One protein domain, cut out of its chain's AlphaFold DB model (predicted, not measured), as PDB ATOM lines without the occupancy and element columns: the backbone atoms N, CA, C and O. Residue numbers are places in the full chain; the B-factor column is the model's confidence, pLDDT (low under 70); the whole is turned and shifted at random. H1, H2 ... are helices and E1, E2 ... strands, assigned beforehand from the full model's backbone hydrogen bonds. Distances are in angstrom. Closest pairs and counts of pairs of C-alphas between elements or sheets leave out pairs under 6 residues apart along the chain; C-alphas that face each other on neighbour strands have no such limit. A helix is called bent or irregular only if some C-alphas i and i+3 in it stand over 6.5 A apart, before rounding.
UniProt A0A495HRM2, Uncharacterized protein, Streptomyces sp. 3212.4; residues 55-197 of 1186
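What this domain is: This is residues 55 to 197 of the 1186 residues of an uncharacterized protein of Streptomyces sp. 3212.4 (UniProt A0A495HRM2). A narrow ribbon of two parallel strands, E1 and E2, runs through the middle between two groups of helices: the hairpin of H1 and H2 with H3 across its end on one side, and the hairpin of H4 and H5a with H5b and H6 on the other. H1 packs on the ribbon from one side and H4 from the other. The printed part has 143 residues, in the order H1, H2, H3, E1, H4, H5, H6, E2, and its class is mostly helix. It is compact, with a radius of gyration of the C-alphas of 16.1 A, yet elongated, spanning 49 by 31 by 26 A.

Where its parts are: H1, residues 55 to 70, begins at C-alpha 55 (-17.016, 17.847, 47.266) and is 22.4 A long. H2 is residues 74 to 85 and H3 residues 90 to 99. E1, residues 117 to 123, is 19.3 A long. H4, residues 129 to 144, is 23.9 A long and only just irregular: C-alphas 130 and 133 are 6.9 A apart. H5, residues 149 to 173, was assigned as one helix by its hydrogen bonds but is bent, with C-alphas 162 and 165 9.3 A apart; its arms are H5a, residues 149 to 162, and H5b, residues 165 to 173. H6, residues 179 to 183, is irregular, with C-alphas 180 and 183 7.0 A apart. E2, residues 190 to 196, is 19.6 A long and ends at C-alpha 196 (-30.205, 8.831, 37.694).

How they stand to each other: E1 and E2 are parallel neighbours at 24 degrees; N 119 and O 191 are 2.8 A apart, within hydrogen-bond range. With H4, H5 and H6 between them in the chain they form a strand-helix-strand unit, two parallel neighbour strands joined through helices. The closest C-alphas of H1 and E1, Arg 69 and Val 118, are 5.0 A apart. H1 and H2 are a helical hairpin and touch at Ala 70 and Ala 76, C-alphas 5.3 A apart. H1, with residues 57 to 60 alone, touches H3 about perpendicular, at 80 degrees; the closest C-alphas, Val 60 and Val 97, are 6.5 A apart. The closest C-alphas of H4 and E2, Thr 136 and Val 192, are 5.5 A apart. H4 and H5a, a helical hairpin, touch at a shallow tilt of 12 degrees, opposite ways; the C-alphas of Val 142 and Leu 152 are closest, at 5.9 A. H4 only just touches H5b, with 3 pairs of C-alphas within 8 A, the closest Thr 135 and Ile 171 at 6.1 A. H4 touches H6 with residues 142 to 144 alone, the closest C-alphas being Trp 143 and Ala 182, 5.2 A apart. H1 and H4 are apart. Each O i to N i+4 pair is within hydrogen-bond range in H1, H2, H3, H5a and H5b; H4 has 10 of 12, and H6 0 of 1, with 1 of 2 O i to N i+3 pairs within range.

The domain as a whole: The C-alphas of Gly 91 and Ala 161 are the two farthest apart, at 49.6 A. The printed part has no cut. The link from H3 to E1, residues 100 to 116, is long. The mean pLDDT of the printed part is 89.9, and no printed residue is under 70.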
ATOM      1  N   ALA A  55     -17.993  17.762  48.353       91.31
ATOM      2  CA  ALA A  55     -17.016  17.847  47.266       91.31
ATOM      3  C   ALA A  55     -16.604  16.469  46.709       91.31
ATOM      4  O   ALA A  55     -16.363  16.331  45.511       91.31
ATOM      5  N   GLU A  56     -16.533  15.442  47.561       92.50
ATOM      6  CA  GLU A  56     -16.259  14.065  47.135       92.50
ATOM      7  C   GLU A  56     -17.442  13.468  46.372       92.50
ATOM      8  O   GLU A  56     -17.248  12.800  45.359       92.50
ATOM      9  N   LEU A  57     -18.666  13.740  46.828       92.38
ATOM     10  CA  LEU A  57     -19.880  13.292  46.149       92.38
ATOM     11  C   LEU A  57     -20.035  13.951  44.777       92.38
ATOM     12  O   LEU A  57     -20.284  13.242  43.804       92.38
ATOM     13  N   ASP A  58     -19.774  15.256  44.684       92.19
ATOM     14  CA  ASP A  58     -19.771  16.005  43.425       92.19
ATOM     15  C   ASP A  58     -18.709  15.458  42.449       92.19
ATOM     16  O   ASP A  58     -18.938  15.368  41.241       92.19
ATOM     17  N   ALA A  59     -17.539  15.047  42.956       94.00
ATOM     18  CA  ALA A  59     -16.502  14.416  42.139       94.00
ATOM     19  C   ALA A  59     -16.939  13.037  41.608       94.00
ATOM     20  O   ALA A  59     -16.675  12.713  40.451       94.00
ATOM     21  N   VAL A  60     -17.640  12.240  42.422       94.56
ATOM     22  CA  VAL A  60     -18.196  10.939  42.010       94.56
ATOM     23  C   VAL A  60     -19.352  11.114  41.018       94.56
ATOM     24  O   VAL A  60     -19.458  10.352  40.062       94.56
ATOM     25  N   ASP A  61     -20.192  12.135  41.191       94.31
ATOM     26  CA  ASP A  61     -21.215  12.533  40.213       94.31
ATOM     27  C   ASP A  61     -20.614  12.872  38.851       94.31
ATOM     28  O   ASP A  61     -21.079  12.390  37.809       94.31
ATOM     29  N   ALA A  62     -19.547  13.672  38.861       94.69
ATOM     30  CA  ALA A  62     -18.805  14.011  37.657       94.69
ATOM     31  C   ALA A  62     -18.203  12.759  37.003       94.69
ATOM     32  O   ALA A  62     -18.311  12.609  35.785       94.69
ATOM     33  N   TYR A  63     -17.654  11.830  37.796       95.31
ATOM     34  CA  TYR A  63     -17.152  10.546  37.306       95.31
ATOM     35  C   TYR A  63     -18.239   9.722  36.613       95.31
ATOM     36  O   TYR A  63     -18.049   9.324  35.467       95.31
ATOM     37  N   TRP A  64     -19.390   9.494  37.254       95.19
ATOM     38  CA  TRP A  64     -20.477   8.717  36.646       95.19
ATOM     39  C   TRP A  64     -21.001   9.359  35.369       95.19
ATOM     40  O   TRP A  64     -21.246   8.671  34.379       95.19
ATOM     41  N   THR A  65     -21.104  10.686  35.365       95.12
ATOM     42  CA  THR A  65     -21.487  11.446  34.175       95.12
ATOM     43  C   THR A  65     -20.470  11.252  33.051       95.12
ATOM     44  O   THR A  65     -20.853  10.956  31.921       95.12
ATOM     45  N   ALA A  66     -19.172  11.368  33.345       94.25
ATOM     46  CA  ALA A  66     -18.103  11.148  32.375       94.25
ATOM     47  C   ALA A  66     -18.062   9.691  31.876       94.25
ATOM     48  O   ALA A  66     -17.885   9.462  30.681       94.25
ATOM     49  N   LEU A  67     -18.314   8.715  32.752       93.31
ATOM     50  CA  LEU A  67     -18.391   7.296  32.407       93.31
ATOM     51  C   LEU A  67     -19.571   6.997  31.470       93.31
ATOM     52  O   LEU A  67     -19.411   6.264  30.496       93.31
ATOM     53  N   TRP A  68     -20.743   7.598  31.705       94.31
ATOM     54  CA  TRP A  68     -21.886   7.499  30.786       94.31
ATOM     55  C   TRP A  68     -21.575   8.154  29.438       94.31
ATOM     56  O   TRP A  68     -21.930   7.608  28.394       94.31
ATOM     57  N   ARG A  69     -20.867   9.293  29.444       92.88
ATOM     58  CA  ARG A  69     -20.425   9.972  28.215       92.88
ATOM     59  C   ARG A  69     -19.397   9.172  27.421       92.88
ATOM     60  O   ARG A  69     -19.333   9.332  26.206       92.88
ATOM     61  N   ALA A  70     -18.604   8.329  28.080       91.69
ATOM     62  CA  ALA A  70     -17.611   7.496  27.413       91.69
ATOM     63  C   ALA A  70     -18.248   6.433  26.502       91.69
ATOM     64  O   ALA A  70     -17.618   6.018  25.534       91.69
ATOM     65  N   GLY A  71     -19.485   5.997  26.774       86.94
ATOM     66  CA  GLY A  71     -20.243   5.112  25.881       86.94
ATOM     67  C   GLY A  71     -19.590   3.753  25.581       86.94
ATOM     68  O   GLY A  71     -19.843   3.172  24.524       86.94
ATOM     69  N   GLY A  72     -18.722   3.258  26.472       85.44
ATOM     70  CA  GLY A  72     -17.918   2.046  26.265       85.44
ATOM     71  C   GLY A  72     -16.513   2.291  25.693       85.44
ATOM     72  O   GLY A  72     -15.807   1.335  25.380       85.44
ATOM     73  N   ASN A  73     -16.090   3.547  25.510       87.38
ATOM     74  CA  ASN A  73     -14.753   3.893  25.021       87.38
ATOM     75  C   ASN A  73     -13.708   3.781  26.145       87.38
ATOM     76  O   ASN A  73     -13.606   4.668  26.991       87.38
ATOM     77  N   ALA A  74     -12.890   2.724  26.123       85.81
ATOM     78  CA  ALA A  74     -11.911   2.442  27.178       85.81
ATOM     79  C   ALA A  74     -10.953   3.617  27.508       85.81
ATOM     80  O   ALA A  74     -10.829   3.942  28.691       85.81
ATOM     81  N   PRO A  75     -10.326   4.319  26.536       88.19
ATOM     82  CA  PRO A  75      -9.539   5.523  26.826       88.19
ATOM     83  C   PRO A  75     -10.310   6.628  27.564       88.19
ATOM     84  O   PRO A  75      -9.776   7.244  28.485       88.19
ATOM     85  N   ALA A  76     -11.565   6.884  27.183       87.50
ATOM     86  CA  ALA A  76     -12.393   7.899  27.832       87.50
ATOM     87  C   ALA A  76     -12.834   7.473  29.244       87.50
ATOM     88  O   ALA A  76     -12.872   8.305  30.149       87.50
ATOM     89  N   GLU A  77     -13.105   6.185  29.465       89.44
ATOM     90  CA  GLU A  77     -13.393   5.638  30.799       89.44
ATOM     91  C   GLU A  77     -12.180   5.745  31.726       89.44
ATOM     92  O   GLU A  77     -12.303   6.152  32.884       89.44
ATOM     93  N   GLN A  78     -10.989   5.458  31.197       87.31
ATOM     94  CA  GLN A  78      -9.742   5.644  31.925       87.31
ATOM     95  C   GLN A  78      -9.503   7.122  32.257       87.31
ATOM     96  O   GLN A  78      -9.101   7.434  33.377       87.31
ATOM     97  N   ALA A  79      -9.787   8.040  31.327       89.44
ATOM     98  CA  ALA A  79      -9.690   9.476  31.574       89.44
ATOM     99  C   ALA A  79     -10.674   9.948  32.661       89.44
ATOM    100  O   ALA A  79     -10.284  10.714  33.541       89.44
ATOM    101  N   ALA A  80     -11.914   9.445  32.659       91.00
ATOM    102  CA  ALA A  80     -12.899   9.733  33.704       91.00
ATOM    103  C   ALA A  80     -12.406   9.275  35.088       91.00
ATOM    104  O   ALA A  80     -12.498  10.013  36.070       91.00
ATOM    105  N   TRP A  81     -11.829   8.073  35.166       91.06
ATOM    106  CA  TRP A  81     -11.232   7.561  36.400       91.06
ATOM    107  C   TRP A  81     -10.019   8.388  36.856       91.06
ATOM    108  O   TRP A  81      -9.875   8.697  38.042       91.06
ATOM    109  N   GLN A  82      -9.162   8.811  35.926       89.81
ATOM    110  CA  GLN A  82      -8.031   9.695  36.220       89.81
ATOM    111  C   GLN A  82      -8.484  11.066  36.739       89.81
ATOM    112  O   GLN A  82      -7.860  11.606  37.648       89.81
ATOM    113  N   GLU A  83      -9.581  11.619  36.217       90.62
ATOM    114  CA  GLU A  83     -10.140  12.880  36.713       90.62
ATOM    115  C   GLU A  83     -10.639  12.750  38.161       90.62
ATOM    116  O   GLU A  83     -10.350  13.618  38.989       90.62
ATOM    117  N   LEU A  84     -11.326  11.648  38.490       91.94
ATOM    118  CA  LEU A  84     -11.765  11.362  39.860       91.94
ATOM    119  C   LEU A  84     -10.572  11.205  40.806       91.94
ATOM    120  O   LEU A  84     -10.510  11.852  41.852       91.94
ATOM    121  N   THR A  85      -9.607  10.374  40.417       90.00
ATOM    122  CA  THR A  85      -8.427  10.070  41.240       90.00
ATOM    123  C   THR A  85      -7.434  11.233  41.345       90.00
ATOM    124  O   THR A  85      -6.624  11.280  42.267       90.00
ATOM    125  N   GLY A  86      -7.539  12.227  40.459       86.12
ATOM    126  CA  GLY A  86      -6.850  13.510  40.592       86.12
ATOM    127  C   GLY A  86      -7.448  14.432  41.665       86.12
ATOM    128  O   GLY A  86      -6.780  15.376  42.085       86.12
ATOM    129  N   ARG A  87      -8.687  14.181  42.113       88.44
ATOM    130  CA  ARG A  87      -9.379  14.959  43.162       88.44
ATOM    131  C   ARG A  87      -9.507  14.203  44.484       88.44
ATOM    132  O   ARG A  87      -9.517  14.830  45.538       88.44
ATOM    133  N   VAL A  88      -9.617  12.877  44.426       88.44
ATOM    134  CA  VAL A  88      -9.804  11.984  45.577       88.44
ATOM    135  C   VAL A  88      -8.769  10.863  45.509       88.44
ATOM    136  O   VAL A  88      -8.547  10.308  44.442       88.44
ATOM    137  N   ALA A  89      -8.155  10.489  46.634       84.75
ATOM    138  CA  ALA A  89      -7.197   9.378  46.668       84.75
ATOM    139  C   ALA A  89      -7.802   8.085  46.077       84.75
ATOM    140  O   ALA A  89      -8.967   7.774  46.333       84.75
ATOM    141  N   ALA A  90      -7.022   7.321  45.305       85.81
ATOM    142  CA  ALA A  90      -7.536   6.229  44.468       85.81
ATOM    143  C   ALA A  90      -8.302   5.141  45.245       85.81
ATOM    144  O   ALA A  90      -9.389   4.733  44.826       85.81
ATOM    145  N   GLY A  91      -7.798   4.721  46.409       84.44
ATOM    146  CA  GLY A  91      -8.492   3.750  47.262       84.44
ATOM    147  C   GLY A  91      -9.828   4.276  47.806       84.44
ATOM    148  O   GLY A  91     -10.841   3.571  47.786       84.44
ATOM    149  N   ARG A  92      -9.880   5.557  48.196       88.88
ATOM    150  CA  ARG A  92     -11.120   6.228  48.616       88.88
ATOM    151  C   ARG A  92     -12.097   6.407  47.453       88.88
ATOM    152  O   ARG A  92     -13.284   6.152  47.628       88.88
ATOM    153  N   ALA A  93     -11.612   6.765  46.265       90.12
ATOM    154  CA  ALA A  93     -12.417   6.859  45.048       90.12
ATOM    155  C   ALA A  93     -13.094   5.520  44.705       90.12
ATOM    156  O   ALA A  93     -14.291   5.498  44.427       90.12
ATOM    157  N   SER A  94     -12.360   4.404  44.805       87.38
ATOM    158  CA  SER A  94     -12.896   3.054  44.562       87.38
ATOM    159  C   SER A  94     -14.054   2.728  45.510       87.38
ATOM    160  O   SER A  94     -15.130   2.310  45.078       87.38
ATOM    161  N   TRP A  95     -13.885   3.020  46.803       87.56
ATOM    162  CA  TRP A  95     -14.940   2.835  47.799       87.56
ATOM    163  C   TRP A  95     -16.161   3.741  47.560       87.56
ATOM    164  O   TRP A  95     -17.302   3.278  47.653       87.56
ATOM    165  N   LEU A  96     -15.946   5.015  47.218       90.62
ATOM    166  CA  LEU A  96     -17.034   5.964  46.969       90.62
ATOM    167  C   LEU A  96     -17.867   5.585  45.741       90.62
ATOM    168  O   LEU A  96     -19.094   5.644  45.804       90.62
ATOM    169  N   VAL A  97     -17.227   5.144  44.656       90.06
ATOM    170  CA  VAL A  97     -17.909   4.654  43.447       90.06
ATOM    171  C   VAL A  97     -18.749   3.411  43.760       90.06
ATOM    172  O   VAL A  97     -19.865   3.272  43.267       90.06
ATOM    173  N   GLN A  98     -18.278   2.518  44.633       85.38
ATOM    174  CA  GLN A  98     -19.069   1.351  45.039       85.38
ATOM    175  C   GLN A  98     -20.255   1.709  45.939       85.38
ATOM    176  O   GLN A  98     -21.304   1.075  45.820       85.38
ATOM    177  N   THR A  99     -20.087   2.702  46.815       86.12
ATOM    178  CA  THR A  99     -21.104   3.127  47.793       86.12
ATOM    179  C   THR A  99     -22.178   3.999  47.146       86.12
ATOM    180  O   THR A  99     -23.355   3.889  47.479       86.12
ATOM    181  N   ARG A 100     -21.794   4.847  46.187       88.88
ATOM    182  CA  ARG A 100     -22.693   5.749  45.472       88.88
ATOM    183  C   ARG A 100     -22.818   5.328  44.016       88.88
ATOM    184  O   ARG A 100     -22.095   5.829  43.160       88.88
ATOM    185  N   ARG A 101     -23.748   4.411  43.749       91.25
ATOM    186  CA  ARG A 101     -24.048   3.917  42.398       91.25
ATOM    187  C   ARG A 101     -25.233   4.660  41.771       91.25
ATOM    188  O   ARG A 101     -26.140   5.064  42.499       91.25
ATOM    189  N   PRO A 102     -25.263   4.795  40.435       94.06
ATOM    190  CA  PRO A 102     -26.455   5.219  39.716       94.06
ATOM    191  C   PRO A 102     -27.642   4.311  40.036       94.06
ATOM    192  O   PRO A 102     -27.469   3.102  40.187       94.06
ATOM    193  N   ALA A 103     -28.849   4.874  40.096       94.06
ATOM    194  CA  ALA A 103     -30.067   4.089  40.319       94.06
ATOM    195  C   ALA A 103     -30.489   3.277  39.077       94.06
ATOM    196  O   ALA A 103     -31.308   2.369  39.185       94.06
ATOM    197  N   ASN A 104     -29.933   3.600  37.906       93.62
ATOM    198  CA  ASN A 104     -30.204   2.950  36.625       93.62
ATOM    199  C   ASN A 104     -28.905   2.471  35.933       93.62
ATOM    200  O   ASN A 104     -28.589   2.929  34.835       93.62
ATOM    201  N   PRO A 105     -28.117   1.568  36.551       89.94
ATOM    202  CA  PRO A 105     -26.840   1.129  35.984       89.94
ATOM    203  C   PRO A 105     -26.993   0.428  34.623       89.94
ATOM    204  O   PRO A 105     -26.107   0.553  33.782       89.94
ATOM    205  N   ASP A 106     -28.128  -0.238  34.388       90.38
ATOM    206  CA  ASP A 106     -28.426  -0.960  33.142       90.38
ATOM    207  C   ASP A 106     -28.722  -0.027  31.952       90.38
ATOM    208  O   ASP A 106     -28.611  -0.438  30.801       90.38
ATOM    209  N   ASP A 107     -29.032   1.251  32.210       89.62
ATOM    210  CA  ASP A 107     -29.238   2.272  31.169       89.62
ATOM    211  C   ASP A 107     -27.905   2.840  30.636       89.62
ATOM    212  O   ASP A 107     -27.900   3.787  29.838       89.62
ATOM    213  N   ARG A 108     -26.755   2.325  31.098       92.38
ATOM    214  CA  ARG A 108     -25.434   2.784  30.657       92.38
ATOM    215  C   ARG A 108     -25.252   2.528  29.154       92.38
ATOM    216  O   ARG A 108     -25.353   1.383  28.718       92.38
ATOM    217  N   PRO A 109     -24.888   3.548  28.356       90.38
ATOM    218  CA  PRO A 109     -24.579   3.345  26.946       90.38
ATOM    219  C   PRO A 109     -23.335   2.469  26.760       90.38
ATOM    220  O   PRO A 109     -22.268   2.775  27.295       90.38
ATOM    221  N   THR A 110     -23.455   1.412  25.958       87.94
ATOM    222  CA  THR A 110     -22.348   0.525  25.570       87.94
ATOM    223  C   THR A 110     -22.343   0.307  24.060       87.94
ATOM    224  O   THR A 110     -23.411   0.231  23.454       87.94
ATOM    225  N   GLY A 111     -21.163   0.162  23.450       82.25
ATOM    226  CA  GLY A 111     -21.043  -0.143  22.016       82.25
ATOM    227  C   GLY A 111     -21.377   1.035  21.094       82.25
ATOM    228  O   GLY A 111     -21.831   0.830  19.971       82.25
ATOM    229  N   VAL A 112     -21.183   2.269  21.566       88.06
ATOM    230  CA  VAL A 112     -21.447   3.482  20.783       88.06
ATOM    231  C   VAL A 112     -20.422   3.623  19.648       88.06
ATOM    232  O   VAL A 112     -19.216   3.525  19.877       88.06
ATOM    233  N   SER A 113     -20.888   3.882  18.420       85.31
ATOM    234  CA  SER A 113     -20.020   4.033  17.244       85.31
ATOM    235  C   SER A 113     -19.013   5.184  17.406       85.31
ATOM    236  O   SER A 113     -19.417   6.277  17.829       85.31
ATOM    237  N   PRO A 114     -17.733   5.003  17.012       81.62
ATOM    238  CA  PRO A 114     -16.729   6.065  17.056       81.62
ATOM    239  C   PRO A 114     -17.209   7.342  16.349       81.62
ATOM    240  O   PRO A 114     -17.725   7.281  15.237       81.62
ATOM    241  N   GLY A 115     -17.049   8.498  16.999       81.06
ATOM    242  CA  GLY A 115     -17.496   9.799  16.479       81.06
ATOM    243  C   GLY A 115     -18.925  10.211  16.865       81.06
ATOM    244  O   GLY A 115     -19.298  11.357  16.623       81.06
ATOM    245  N   THR A 116     -19.708   9.336  17.509       88.25
ATOM    246  CA  THR A 116     -21.023   9.698  18.074       88.25
ATOM    247  C   THR A 116     -20.845  10.429  19.404       88.25
ATOM    248  O   THR A 116     -20.158   9.936  20.299       88.25
ATOM    249  N   THR A 117     -21.486  11.585  19.572       89.56
ATOM    250  CA  THR A 117     -21.465  12.320  20.845       89.56
ATOM    251  C   THR A 117     -22.525  11.778  21.797       89.56
ATOM    252  O   THR A 117     -23.702  11.735  21.454       89.56
ATOM    253  N   VAL A 118     -22.140  11.416  23.022       91.88
ATOM    254  CA  VAL A 118     -23.094  11.025  24.067       91.88
ATOM    255  C   VAL A 118     -23.424  12.233  24.947       91.88
ATOM    256  O   VAL A 118     -22.556  12.783  25.634       91.88
ATOM    257  N   LEU A 119     -24.688  12.650  24.919       93.12
ATOM    258  CA  LEU A 119     -25.268  13.654  25.805       93.12
ATOM    259  C   LEU A 119     -25.905  12.953  27.001       93.12
ATOM    260  O   LEU A 119     -26.703  12.038  26.817       93.12
ATOM    261  N   VAL A 120     -25.590  13.386  28.220       95.00
ATOM    262  CA  VAL A 120     -26.097  12.733  29.438       95.00
ATOM    263  C   VAL A 120     -27.033  13.671  30.182       95.00
ATOM    264  O   VAL A 120     -26.620  14.730  30.653       95.00
ATOM    265  N   VAL A 121     -28.300  13.280  30.290       94.50
ATOM    266  CA  VAL A 121     -29.307  13.952  31.114       94.50
ATOM    267  C   VAL A 121     -29.204  13.389  32.528       94.50
ATOM    268  O   VAL A 121     -29.572  12.237  32.762       94.50
ATOM    269  N   VAL A 122     -28.679  14.189  33.456       94.06
ATOM    270  CA  VAL A 122     -28.511  13.804  34.864       94.06
ATOM    271  C   VAL A 122     -29.726  14.264  35.666       94.06
ATOM    272  O   VAL A 122     -30.050  15.452  35.664       94.06
ATOM    273  N   THR A 123     -30.402  13.344  36.354       93.25
ATOM    274  CA  THR A 123     -31.586  13.654  37.172       93.25
ATOM    275  C   THR A 123     -31.538  12.977  38.545       93.25
ATOM    276  O   THR A 123     -30.986  11.887  38.681       93.25
ATOM    277  N   PRO A 124     -32.153  13.572  39.586       91.56
ATOM    278  CA  PRO A 124     -32.220  12.954  40.913       91.56
ATOM    279  C   PRO A 124     -33.220  11.792  40.996       91.56
ATOM    280  O   PRO A 124     -33.170  11.001  41.933       91.56
ATOM    281  N   GLN A 125     -34.157  11.711  40.050       91.25
ATOM    282  CA  GLN A 125     -35.191  10.680  39.956       91.25
ATOM    283  C   GLN A 125     -35.337  10.224  38.498       91.25
ATOM    284  O   GLN A 125     -35.006  11.003  37.594       91.25
ATOM    285  N   PRO A 126     -35.832   9.000  38.239       89.38
ATOM    286  CA  PRO A 126     -36.070   8.526  36.880       89.38
ATOM    287  C   PRO A 126     -37.001   9.461  36.102       89.38
ATOM    288  O   PRO A 126     -38.054   9.864  36.599       89.38
ATOM    289  N   VAL A 127     -36.624   9.793  34.864       88.19
ATOM    290  CA  VAL A 127     -37.491  10.554  33.956       88.19
ATOM    291  C   VAL A 127     -38.740   9.726  33.658       88.19
ATOM    292  O   VAL A 127     -38.641   8.546  33.310       88.19
ATOM    293  N   VAL A 128     -39.916  10.347  33.782       88.50
ATOM    294  CA  VAL A 128     -41.209   9.705  33.509       88.50
ATOM    295  C   VAL A 128     -41.186   9.092  32.108       88.50
ATOM    296  O   VAL A 128     -40.752   9.736  31.154       88.50
ATOM    297  N   ALA A 129     -41.666   7.853  31.958       87.31
ATOM    298  CA  ALA A 129     -41.569   7.106  30.699       87.31
ATOM    299  C   ALA A 129     -42.116   7.886  29.484       87.31
ATOM    300  O   ALA A 129     -41.504   7.877  28.418       87.31
ATOM    301  N   ALA A 130     -43.211   8.632  29.672       88.19
ATOM    302  CA  ALA A 130     -43.830   9.469  28.642       88.19
ATOM    303  C   ALA A 130     -42.985  10.687  28.209       88.19
ATOM    304  O   ALA A 130     -43.262  11.268  27.162       88.19
ATOM    305  N   ASP A 131     -41.978  11.085  28.994       90.44
ATOM    306  CA  ASP A 131     -41.086  12.222  28.725       90.44
ATOM    307  C   ASP A 131     -39.715  11.803  28.177       90.44
ATOM    308  O   ASP A 131     -39.014  12.643  27.611       90.44
ATOM    309  N   ARG A 132     -39.332  10.518  28.262       90.19
ATOM    310  CA  ARG A 132     -38.017  10.047  27.781       90.19
ATOM    311  C   ARG A 132     -37.848  10.264  26.278       90.19
ATOM    312  O   ARG A 132     -36.887  10.908  25.867       90.19
ATOM    313  N   GLN A 133     -38.806   9.808  25.467       92.69
ATOM    314  CA  GLN A 133     -38.728   9.959  24.011       92.69
ATOM    315  C   GLN A 133     -38.781  11.434  23.564       92.69
ATOM    316  O   GLN A 133     -37.907  11.835  22.794       92.69
ATOM    317  N   PRO A 134     -39.710  12.281  24.060       92.50
ATOM    318  CA  PRO A 134     -39.681  13.717  23.770       92.50
ATOM    319  C   PRO A 134     -38.367  14.407  24.162       92.50
ATOM    320  O   PRO A 134     -37.875  15.242  23.406       92.50
ATOM    321  N   THR A 135     -37.773  14.036  25.302       93.38
ATOM    322  CA  THR A 135     -36.481  14.575  25.763       93.38
ATOM    323  C   THR A 135     -35.349  14.206  24.807       93.38
ATOM    324  O   THR A 135     -34.582  15.078  24.400       93.38
ATOM    325  N   THR A 136     -35.271  12.936  24.397       94.25
ATOM    326  CA  THR A 136     -34.286  12.466  23.413       94.25
ATOM    327  C   THR A 136     -34.429  13.207  22.088       94.25
ATOM    328  O   THR A 136     -33.438  13.725  21.572       94.25
ATOM    329  N   THR A 137     -35.653  13.314  21.559       94.00
ATOM    330  CA  THR A 137     -35.923  13.996  20.285       94.00
ATOM    331  C   THR A 137     -35.527  15.469  20.343       94.00
ATOM    332  O   THR A 137     -34.862  15.964  19.435       94.00
ATOM    333  N   TYR A 138     -35.890  16.165  21.425       95.06
ATOM    334  CA  TYR A 138     -35.584  17.582  21.589       95.06
ATOM    335  C   TYR A 138     -34.077  17.846  21.651       95.06
ATOM    336  O   TYR A 138     -33.562  18.632  20.860       95.06
ATOM    337  N   TRP A 139     -33.343  17.160  22.532       94.62
ATOM    338  CA  TRP A 139     -31.904  17.398  22.679       94.62
ATOM    339  C   TRP A 139     -31.088  16.939  21.467       94.62
ATOM    340  O   TRP A 139     -30.070  17.557  21.157       94.62
ATOM    341  N   THR A 140     -31.567  15.932  20.731       94.06
ATOM    342  CA  THR A 140     -31.008  15.552  19.422       94.06
ATOM    343  C   THR A 140     -31.156  16.690  18.411       94.06
ATOM    344  O   THR A 140     -30.173  17.084  17.783       94.06
ATOM    345  N   ALA A 141     -32.350  17.284  18.305       91.81
ATOM    346  CA  ALA A 141     -32.593  18.415  17.411       91.81
ATOM    347  C   ALA A 141     -31.789  19.667  17.813       91.81
ATOM    348  O   ALA A 141     -31.288  20.382  16.947       91.81
ATOM    349  N   VAL A 142     -31.614  19.914  19.117       91.69
ATOM    350  CA  VAL A 142     -30.781  21.015  19.630       91.69
ATOM    351  C   VAL A 142     -29.303  20.813  19.282       91.69
ATOM    352  O   VAL A 142     -28.639  21.781  18.914       91.69
ATOM    353  N   TRP A 143     -28.784  19.582  19.351       91.56
ATOM    354  CA  TRP A 143     -27.409  19.274  18.937       91.56
ATOM    355  C   TRP A 143     -27.198  19.535  17.438       91.56
ATOM    356  O   TRP A 143     -26.313  20.301  17.064       91.56
ATOM    357  N   GLN A 144     -28.077  18.984  16.597       91.06
ATOM    358  CA  GLN A 144     -28.036  19.113  15.130       91.06
ATOM    359  C   GLN A 144     -28.297  20.541  14.627       91.06
ATOM    360  O   GLN A 144     -28.055  20.871  13.462       91.06
ATOM    361  N   ALA A 145     -28.809  21.424  15.489       89.75
ATOM    362  CA  ALA A 145     -28.965  22.827  15.150       89.75
ATOM    363  C   ALA A 145     -27.614  23.551  15.029       89.75
ATOM    364  O   ALA A 145     -27.569  24.582  14.363       89.75
ATOM    365  N   HIS A 146     -26.534  23.062  15.657       88.44
ATOM    366  CA  HIS A 146     -25.201  23.687  15.637       88.44
ATOM    367  C   HIS A 146     -25.207  25.204  15.939       88.44
ATOM    368  O   HIS A 146     -24.423  25.978  15.397       88.44
ATOM    369  N   GLY A 147     -26.118  25.652  16.812       85.38
ATOM    370  CA  GLY A 147     -26.282  27.068  17.168       85.38
ATOM    371  C   GLY A 147     -27.143  27.904  16.205       85.38
ATOM    372  O   GLY A 147     -27.311  29.103  16.436       85.38
ATOM    373  N   ASP A 148     -27.730  27.305  15.164       89.56
ATOM    374  CA  ASP A 148     -28.677  27.966  14.261       89.56
ATOM    375  C   ASP A 148     -29.973  28.335  14.998       89.56
ATOM    376  O   ASP A 148     -30.766  27.481  15.408       89.56
ATOM    377  N   ARG A 149     -30.213  29.643  15.138       90.44
ATOM    378  CA  ARG A 149     -31.372  30.194  15.853       90.44
ATOM    379  C   ARG A 149     -32.711  29.744  15.266       90.44
ATOM    380  O   ARG A 149     -33.671  29.607  16.020       90.44
ATOM    381  N   THR A 150     -32.791  29.519  13.954       92.62
ATOM    382  CA  THR A 150     -34.039  29.104  13.294       92.62
ATOM    383  C   THR A 150     -34.379  27.652  13.615       92.62
ATOM    384  O   THR A 150     -35.509  27.352  13.998       92.62
ATOM    385  N   LYS A 151     -33.382  26.763  13.562       90.12
ATOM    386  CA  LYS A 151     -33.529  25.345  13.918       90.12
ATOM    387  C   LYS A 151     -33.805  25.151  15.408       90.12
ATOM    388  O   LYS A 151     -34.632  24.316  15.762       90.12
ATOM    389  N   LEU A 152     -33.187  25.957  16.275       91.38
ATOM    390  CA  LEU A 152     -33.475  25.949  17.714       91.38
ATOM    391  C   LEU A 152     -34.923  26.366  18.013       91.38
ATOM    392  O   LEU A 152     -35.608  25.685  18.772       91.38
ATOM    393  N   ALA A 153     -35.422  27.428  17.368       90.44
ATOM    394  CA  ALA A 153     -36.818  27.846  17.509       90.44
ATOM    395  C   ALA A 153     -37.801  26.773  16.999       90.44
ATOM    396  O   ALA A 153     -38.849  26.554  17.607       90.44
ATOM    397  N   ALA A 154     -37.450  26.068  15.916       91.44
ATOM    398  CA  ALA A 154     -38.238  24.950  15.401       91.44
ATOM    399  C   ALA A 154     -38.259  23.752  16.371       91.44
ATOM    400  O   ALA A 154     -39.323  23.179  16.603       91.44
ATOM    401  N   ALA A 155     -37.118  23.405  16.979       91.50
ATOM    402  CA  ALA A 155     -37.033  22.355  17.995       91.50
ATOM    403  C   ALA A 155     -37.880  22.689  19.239       91.50
ATOM    404  O   ALA A 155     -38.595  21.825  19.750       91.50
ATOM    405  N   ASP A 156     -37.863  23.949  19.686       91.00
ATOM    406  CA  ASP A 156     -38.697  24.432  20.795       91.00
ATOM    407  C   ASP A 156     -40.197  24.367  20.474       91.00
ATOM    408  O   ASP A 156     -40.987  23.895  21.297       91.00
ATOM    409  N   ALA A 157     -40.603  24.800  19.277       90.88
ATOM    410  CA  ALA A 157     -41.996  24.718  18.840       90.88
ATOM    411  C   ALA A 157     -42.478  23.259  18.745       90.88
ATOM    412  O   ALA A 157     -43.586  22.947  19.188       90.88
ATOM    413  N   ALA A 158     -41.632  22.359  18.231       91.25
ATOM    414  CA  ALA A 158     -41.927  20.930  18.142       91.25
ATOM    415  C   ALA A 158     -42.092  20.288  19.529       91.25
ATOM    416  O   ALA A 158     -43.045  19.541  19.748       91.25
ATOM    417  N   LEU A 159     -41.225  20.617  20.494       93.06
ATOM    418  CA  LEU A 159     -41.365  20.129  21.868       93.06
ATOM    419  C   LEU A 159     -42.668  20.628  22.512       93.06
ATOM    420  O   LEU A 159     -43.410  19.835  23.097       93.06
ATOM    421  N   LEU A 160     -42.974  21.923  22.376       92.88
ATOM    422  CA  LEU A 160     -44.195  22.524  22.922       92.88
ATOM    423  C   LEU A 160     -45.464  21.871  22.367       92.88
ATOM    424  O   LEU A 160     -46.404  21.643  23.129       92.88
ATOM    425  N   ALA A 161     -45.476  21.533  21.076       91.81
ATOM    426  CA  ALA A 161     -46.599  20.855  20.437       91.81
ATOM    427  C   ALA A 161     -46.811  19.423  20.962       91.81
ATOM    428  O   ALA A 161     -47.950  18.982  21.083       91.81
ATOM    429  N   VAL A 162     -45.730  18.703  21.294       92.06
ATOM    430  CA  VAL A 162     -45.795  17.288  21.701       92.06
ATOM    431  C   VAL A 162     -46.155  17.111  23.178       92.06
ATOM    432  O   VAL A 162     -46.949  16.230  23.505       92.06
ATOM    433  N   VAL A 163     -45.577  17.906  24.089       90.25
ATOM    434  CA  VAL A 163     -45.743  17.691  25.546       90.25
ATOM    435  C   VAL A 163     -46.497  18.807  26.276       90.25
ATOM    436  O   VAL A 163     -46.840  18.643  27.449       90.25
ATOM    437  N   GLY A 164     -46.780  19.931  25.610       90.69
ATOM    438  CA  GLY A 164     -47.377  21.121  26.220       90.69
ATOM    439  C   GLY A 164     -46.384  21.956  27.043       90.69
ATOM    440  O   GLY A 164     -45.275  21.527  27.362       90.69
ATOM    441  N   ALA A 165     -46.785  23.178  27.413       89.12
ATOM    442  CA  ALA A 165     -45.884  24.184  27.994       89.12
ATOM    443  C   ALA A 165     -45.205  23.752  29.310       89.12
ATOM    444  O   ALA A 165     -43.999  23.939  29.471       89.12
ATOM    445  N   THR A 166     -45.948  23.149  30.243       89.44
ATOM    446  CA  THR A 166     -45.429  22.779  31.572       89.44
ATOM    447  C   THR A 166     -44.356  21.691  31.493       89.44
ATOM    448  O   THR A 166     -43.281  21.844  32.071       89.44
ATOM    449  N   ARG A 167     -44.608  20.616  30.732       90.31
ATOM    450  CA  ARG A 167     -43.644  19.518  30.540       90.31
ATOM    451  C   ARG A 167     -42.462  19.953  29.675       90.31
ATOM    452  O   ARG A 167     -41.328  19.610  29.992       90.31
ATOM    453  N   ALA A 168     -42.693  20.782  28.655       88.25
ATOM    454  CA  ALA A 168     -41.613  21.355  27.852       88.25
ATOM    455  C   ALA A 168     -40.665  22.221  28.699       88.25
ATOM    456  O   ALA A 168     -39.453  22.167  28.516       88.25
ATOM    457  N   ASN A 169     -41.184  22.996  29.659       90.50
ATOM    458  CA  ASN A 169     -40.351  23.745  30.606       90.50
ATOM    459  C   ASN A 169     -39.505  22.818  31.489       90.50
ATOM    460  O   ASN A 169     -38.325  23.098  31.686       90.50
ATOM    461  N   ALA A 170     -40.076  21.713  31.974       88.00
ATOM    462  CA  ALA A 170     -39.341  20.731  32.770       88.00
ATOM    463  C   ALA A 170     -38.202  20.076  31.965       88.00
ATOM    464  O   ALA A 170     -37.066  20.062  32.431       88.00
ATOM    465  N   ILE A 171     -38.474  19.630  30.732       90.25
ATOM    466  CA  ILE A 171     -37.470  19.025  29.837       90.25
ATOM    467  C   ILE A 171     -36.334  20.010  29.527       90.25
ATOM    468  O   ILE A 171     -35.162  19.630  29.570       90.25
ATOM    469  N   ARG A 172     -36.665  21.284  29.274       90.62
ATOM    470  CA  ARG A 172     -35.683  22.352  29.023       90.62
ATOM    471  C   ARG A 172     -34.818  22.673  30.239       90.62
ATOM    472  O   ARG A 172     -33.641  22.984  30.073       90.62
ATOM    473  N   ALA A 173     -35.381  22.596  31.444       89.06
ATOM    474  CA  ALA A 173     -34.645  22.840  32.681       89.06
ATOM    475  C   ALA A 173     -33.571  21.764  32.943       89.06
ATOM    476  O   ALA A 173     -32.506  22.073  33.475       89.06
ATOM    477  N   THR A 174     -33.806  20.518  32.523       88.50
ATOM    478  CA  THR A 174     -32.835  19.411  32.584       88.50
ATOM    479  C   THR A 174     -31.902  19.397  31.374       88.50
ATOM    480  O   THR A 174     -32.014  18.559  30.478       88.50
ATOM    481  N   ARG A 175     -30.965  20.345  31.344       92.19
ATOM    482  CA  ARG A 175     -29.971  20.465  30.271       92.19
ATOM    483  C   ARG A 175     -28.924  19.330  30.330       92.19
ATOM    484  O   ARG A 175     -28.282  19.181  31.368       92.19
ATOM    485  N   PRO A 176     -28.701  18.561  29.243       92.94
ATOM    486  CA  PRO A 176     -27.715  17.487  29.215       92.94
ATOM    487  C   PRO A 176     -26.281  18.004  29.322       92.94
ATOM    488  O   PRO A 176     -25.921  19.029  28.737       92.94
ATOM    489  N   VAL A 177     -25.425  17.236  29.989       91.69
ATOM    490  CA  VAL A 177     -23.984  17.494  30.038       91.69
ATOM    491  C   VAL A 177     -23.365  17.197  28.670       91.69
ATOM    492  O   VAL A 177     -23.589  16.132  28.093       91.69
ATOM    493  N   GLY A 178     -22.570  18.141  28.157       86.31
ATOM    494  CA  GLY A 178     -21.909  18.055  26.847       86.31
ATOM    495  C   GLY A 178     -22.605  18.822  25.717       86.31
ATOM    496  O   GLY A 178     -22.016  18.970  24.654       86.31
ATOM    497  N   ILE A 179     -23.806  19.369  25.933       89.50
ATOM    498  CA  ILE A 179     -24.532  20.122  24.893       89.50
ATOM    499  C   ILE A 179     -23.845  21.453  24.522       89.50
ATOM    500  O   ILE A 179     -24.045  21.964  23.425       89.50
ATOM    501  N   ASP A 180     -23.003  22.014  25.397       85.50
ATOM    502  CA  ASP A 180     -22.289  23.278  25.153       85.50
ATOM    503  C   ASP A 180     -21.383  23.247  23.919       85.50
ATOM    504  O   ASP A 180     -21.223  24.261  23.243       85.50
ATOM    505  N   SER A 181     -20.828  22.079  23.584       81.44
ATOM    506  CA  SER A 181     -19.987  21.923  22.396       81.44
ATOM    507  C   SER A 181     -20.777  21.856  21.088       81.44
ATOM    508  O   SER A 181     -20.150  21.840  20.031       81.44
ATOM    509  N   ALA A 182     -22.116  21.845  21.118       80.56
ATOM    510  CA  ALA A 182     -22.951  21.715  19.920       80.56
ATOM    511  C   ALA A 182     -22.649  22.793  18.865       80.56
ATOM    512  O   ALA A 182     -22.600  22.497  17.675       80.56
ATOM    513  N   ALA A 183     -22.380  24.032  19.294       76.75
ATOM    514  CA  ALA A 183     -22.087  25.153  18.395       76.75
ATOM    515  C   ALA A 183     -20.732  25.036  17.671       76.75
ATOM    516  O   ALA A 183     -20.515  25.687  16.655       76.75
ATOM    517  N   THR A 184     -19.809  24.235  18.207       77.06
ATOM    518  CA  THR A 184     -18.442  24.065  17.684       77.06
ATOM    519  C   THR A 184     -18.178  22.667  17.127       77.06
ATOM    520  O   THR A 184     -17.132  22.438  16.526       77.06
ATOM    521  N   ALA A 185     -19.087  21.717  17.357       76.56
ATOM    522  CA  ALA A 185     -18.968  20.346  16.886       76.56
ATOM    523  C   ALA A 185     -19.289  20.248  15.387       76.56
ATOM    524  O   ALA A 185     -20.163  20.947  14.889       76.56
ATOM    525  N   THR A 186     -18.593  19.359  14.678       70.44
ATOM    526  CA  THR A 186     -18.727  19.171  13.222       70.44
ATOM    527  C   THR A 186     -19.543  17.935  12.826       70.44
ATOM    528  O   THR A 186     -19.715  17.690  11.636       70.44
ATOM    529  N   GLY A 187     -20.018  17.137  13.793       79.31
ATOM    530  CA  GLY A 187     -20.734  15.881  13.550       79.31
ATOM    531  C   GLY A 187     -22.169  15.870  14.086       79.31
ATOM    532  O   GLY A 187     -22.419  16.308  15.209       79.31
ATOM    533  N   ASP A 188     -23.082  15.285  13.303       83.31
ATOM    534  CA  ASP A 188     -24.521  15.183  13.608       83.31
ATOM    535  C   ASP A 188     -24.898  13.970  14.480       83.31
ATOM    536  O   ASP A 188     -26.004  13.907  15.025       83.31
ATOM    537  N   ALA A 189     -24.005  12.980  14.591       88.75
ATOM    538  CA  ALA A 189     -24.263  11.742  15.318       88.75
ATOM    539  C   ALA A 189     -24.287  11.999  16.831       88.75
ATOM    540  O   ALA A 189     -23.262  12.323  17.438       88.75
ATOM    541  N   VAL A 190     -25.456  11.817  17.446       92.06
ATOM    542  CA  VAL A 190     -25.678  12.061  18.872       92.06
ATOM    543  C   VAL A 190     -26.538  10.964  19.496       92.06
ATOM    544  O   VAL A 190     -27.484  10.472  18.886       92.06
ATOM    545  N   LEU A 191     -26.204  10.592  20.729       93.00
ATOM    546  CA  LEU A 191     -26.969   9.684  21.574       93.00
ATOM    547  C   LEU A 191     -27.330  10.412  22.870       93.00
ATOM    548  O   LEU A 191     -26.445  10.924  23.550       93.00
ATOM    549  N   VAL A 192     -28.613  10.437  23.234       93.00
ATOM    550  CA  VAL A 192     -29.066  10.985  24.521       93.00
ATOM    551  C   VAL A 192     -29.239   9.840  25.514       93.00
ATOM    552  O   VAL A 192     -30.076   8.961  25.319       93.00
ATOM    553  N   ALA A 193     -28.444   9.856  26.579       94.38
ATOM    554  CA  ALA A 193     -28.472   8.893  27.670       94.38
ATOM    555  C   ALA A 193     -29.036   9.528  28.947       94.38
ATOM    556  O   ALA A 193     -28.909  10.734  29.166       94.38
ATOM    557  N   PHE A 194     -29.629   8.709  29.814       94.31
ATOM    558  CA  PHE A 194     -30.210   9.151  31.082       94.31
ATOM    559  C   PHE A 194     -29.422   8.561  32.246       94.31
ATOM    560  O   PHE A 194     -29.200   7.352  32.299       94.31
ATOM    561  N   LEU A 195     -29.028   9.410  33.188       95.75
ATOM    562  CA  LEU A 195     -28.286   9.023  34.381       95.75
ATOM    563  C   LEU A 195     -29.051   9.492  35.620       95.75
ATOM    564  O   LEU A 195     -29.270  10.689  35.804       95.75
ATOM    565  N   VAL A 196     -29.456   8.548  36.469       95.38
ATOM    566  CA  VAL A 196     -30.205   8.831  37.694       95.38
ATOM    567  C   VAL A 196     -29.268   8.765  38.896       95.38
ATOM    568  O   VAL A 196     -28.777   7.692  39.254       95.38
ATOM    569  N   LEU A 197     -29.051   9.916  39.533       93.94
ATOM    570  CA  LEU A 197     -28.181  10.088  40.697       93.94
ATOM    571  C   LEU A 197     -28.990  10.680  41.861       93.94
ATOM    572  O   LEU A 197     -29.109  11.904  41.968       93.94
TER     573      LEU A 197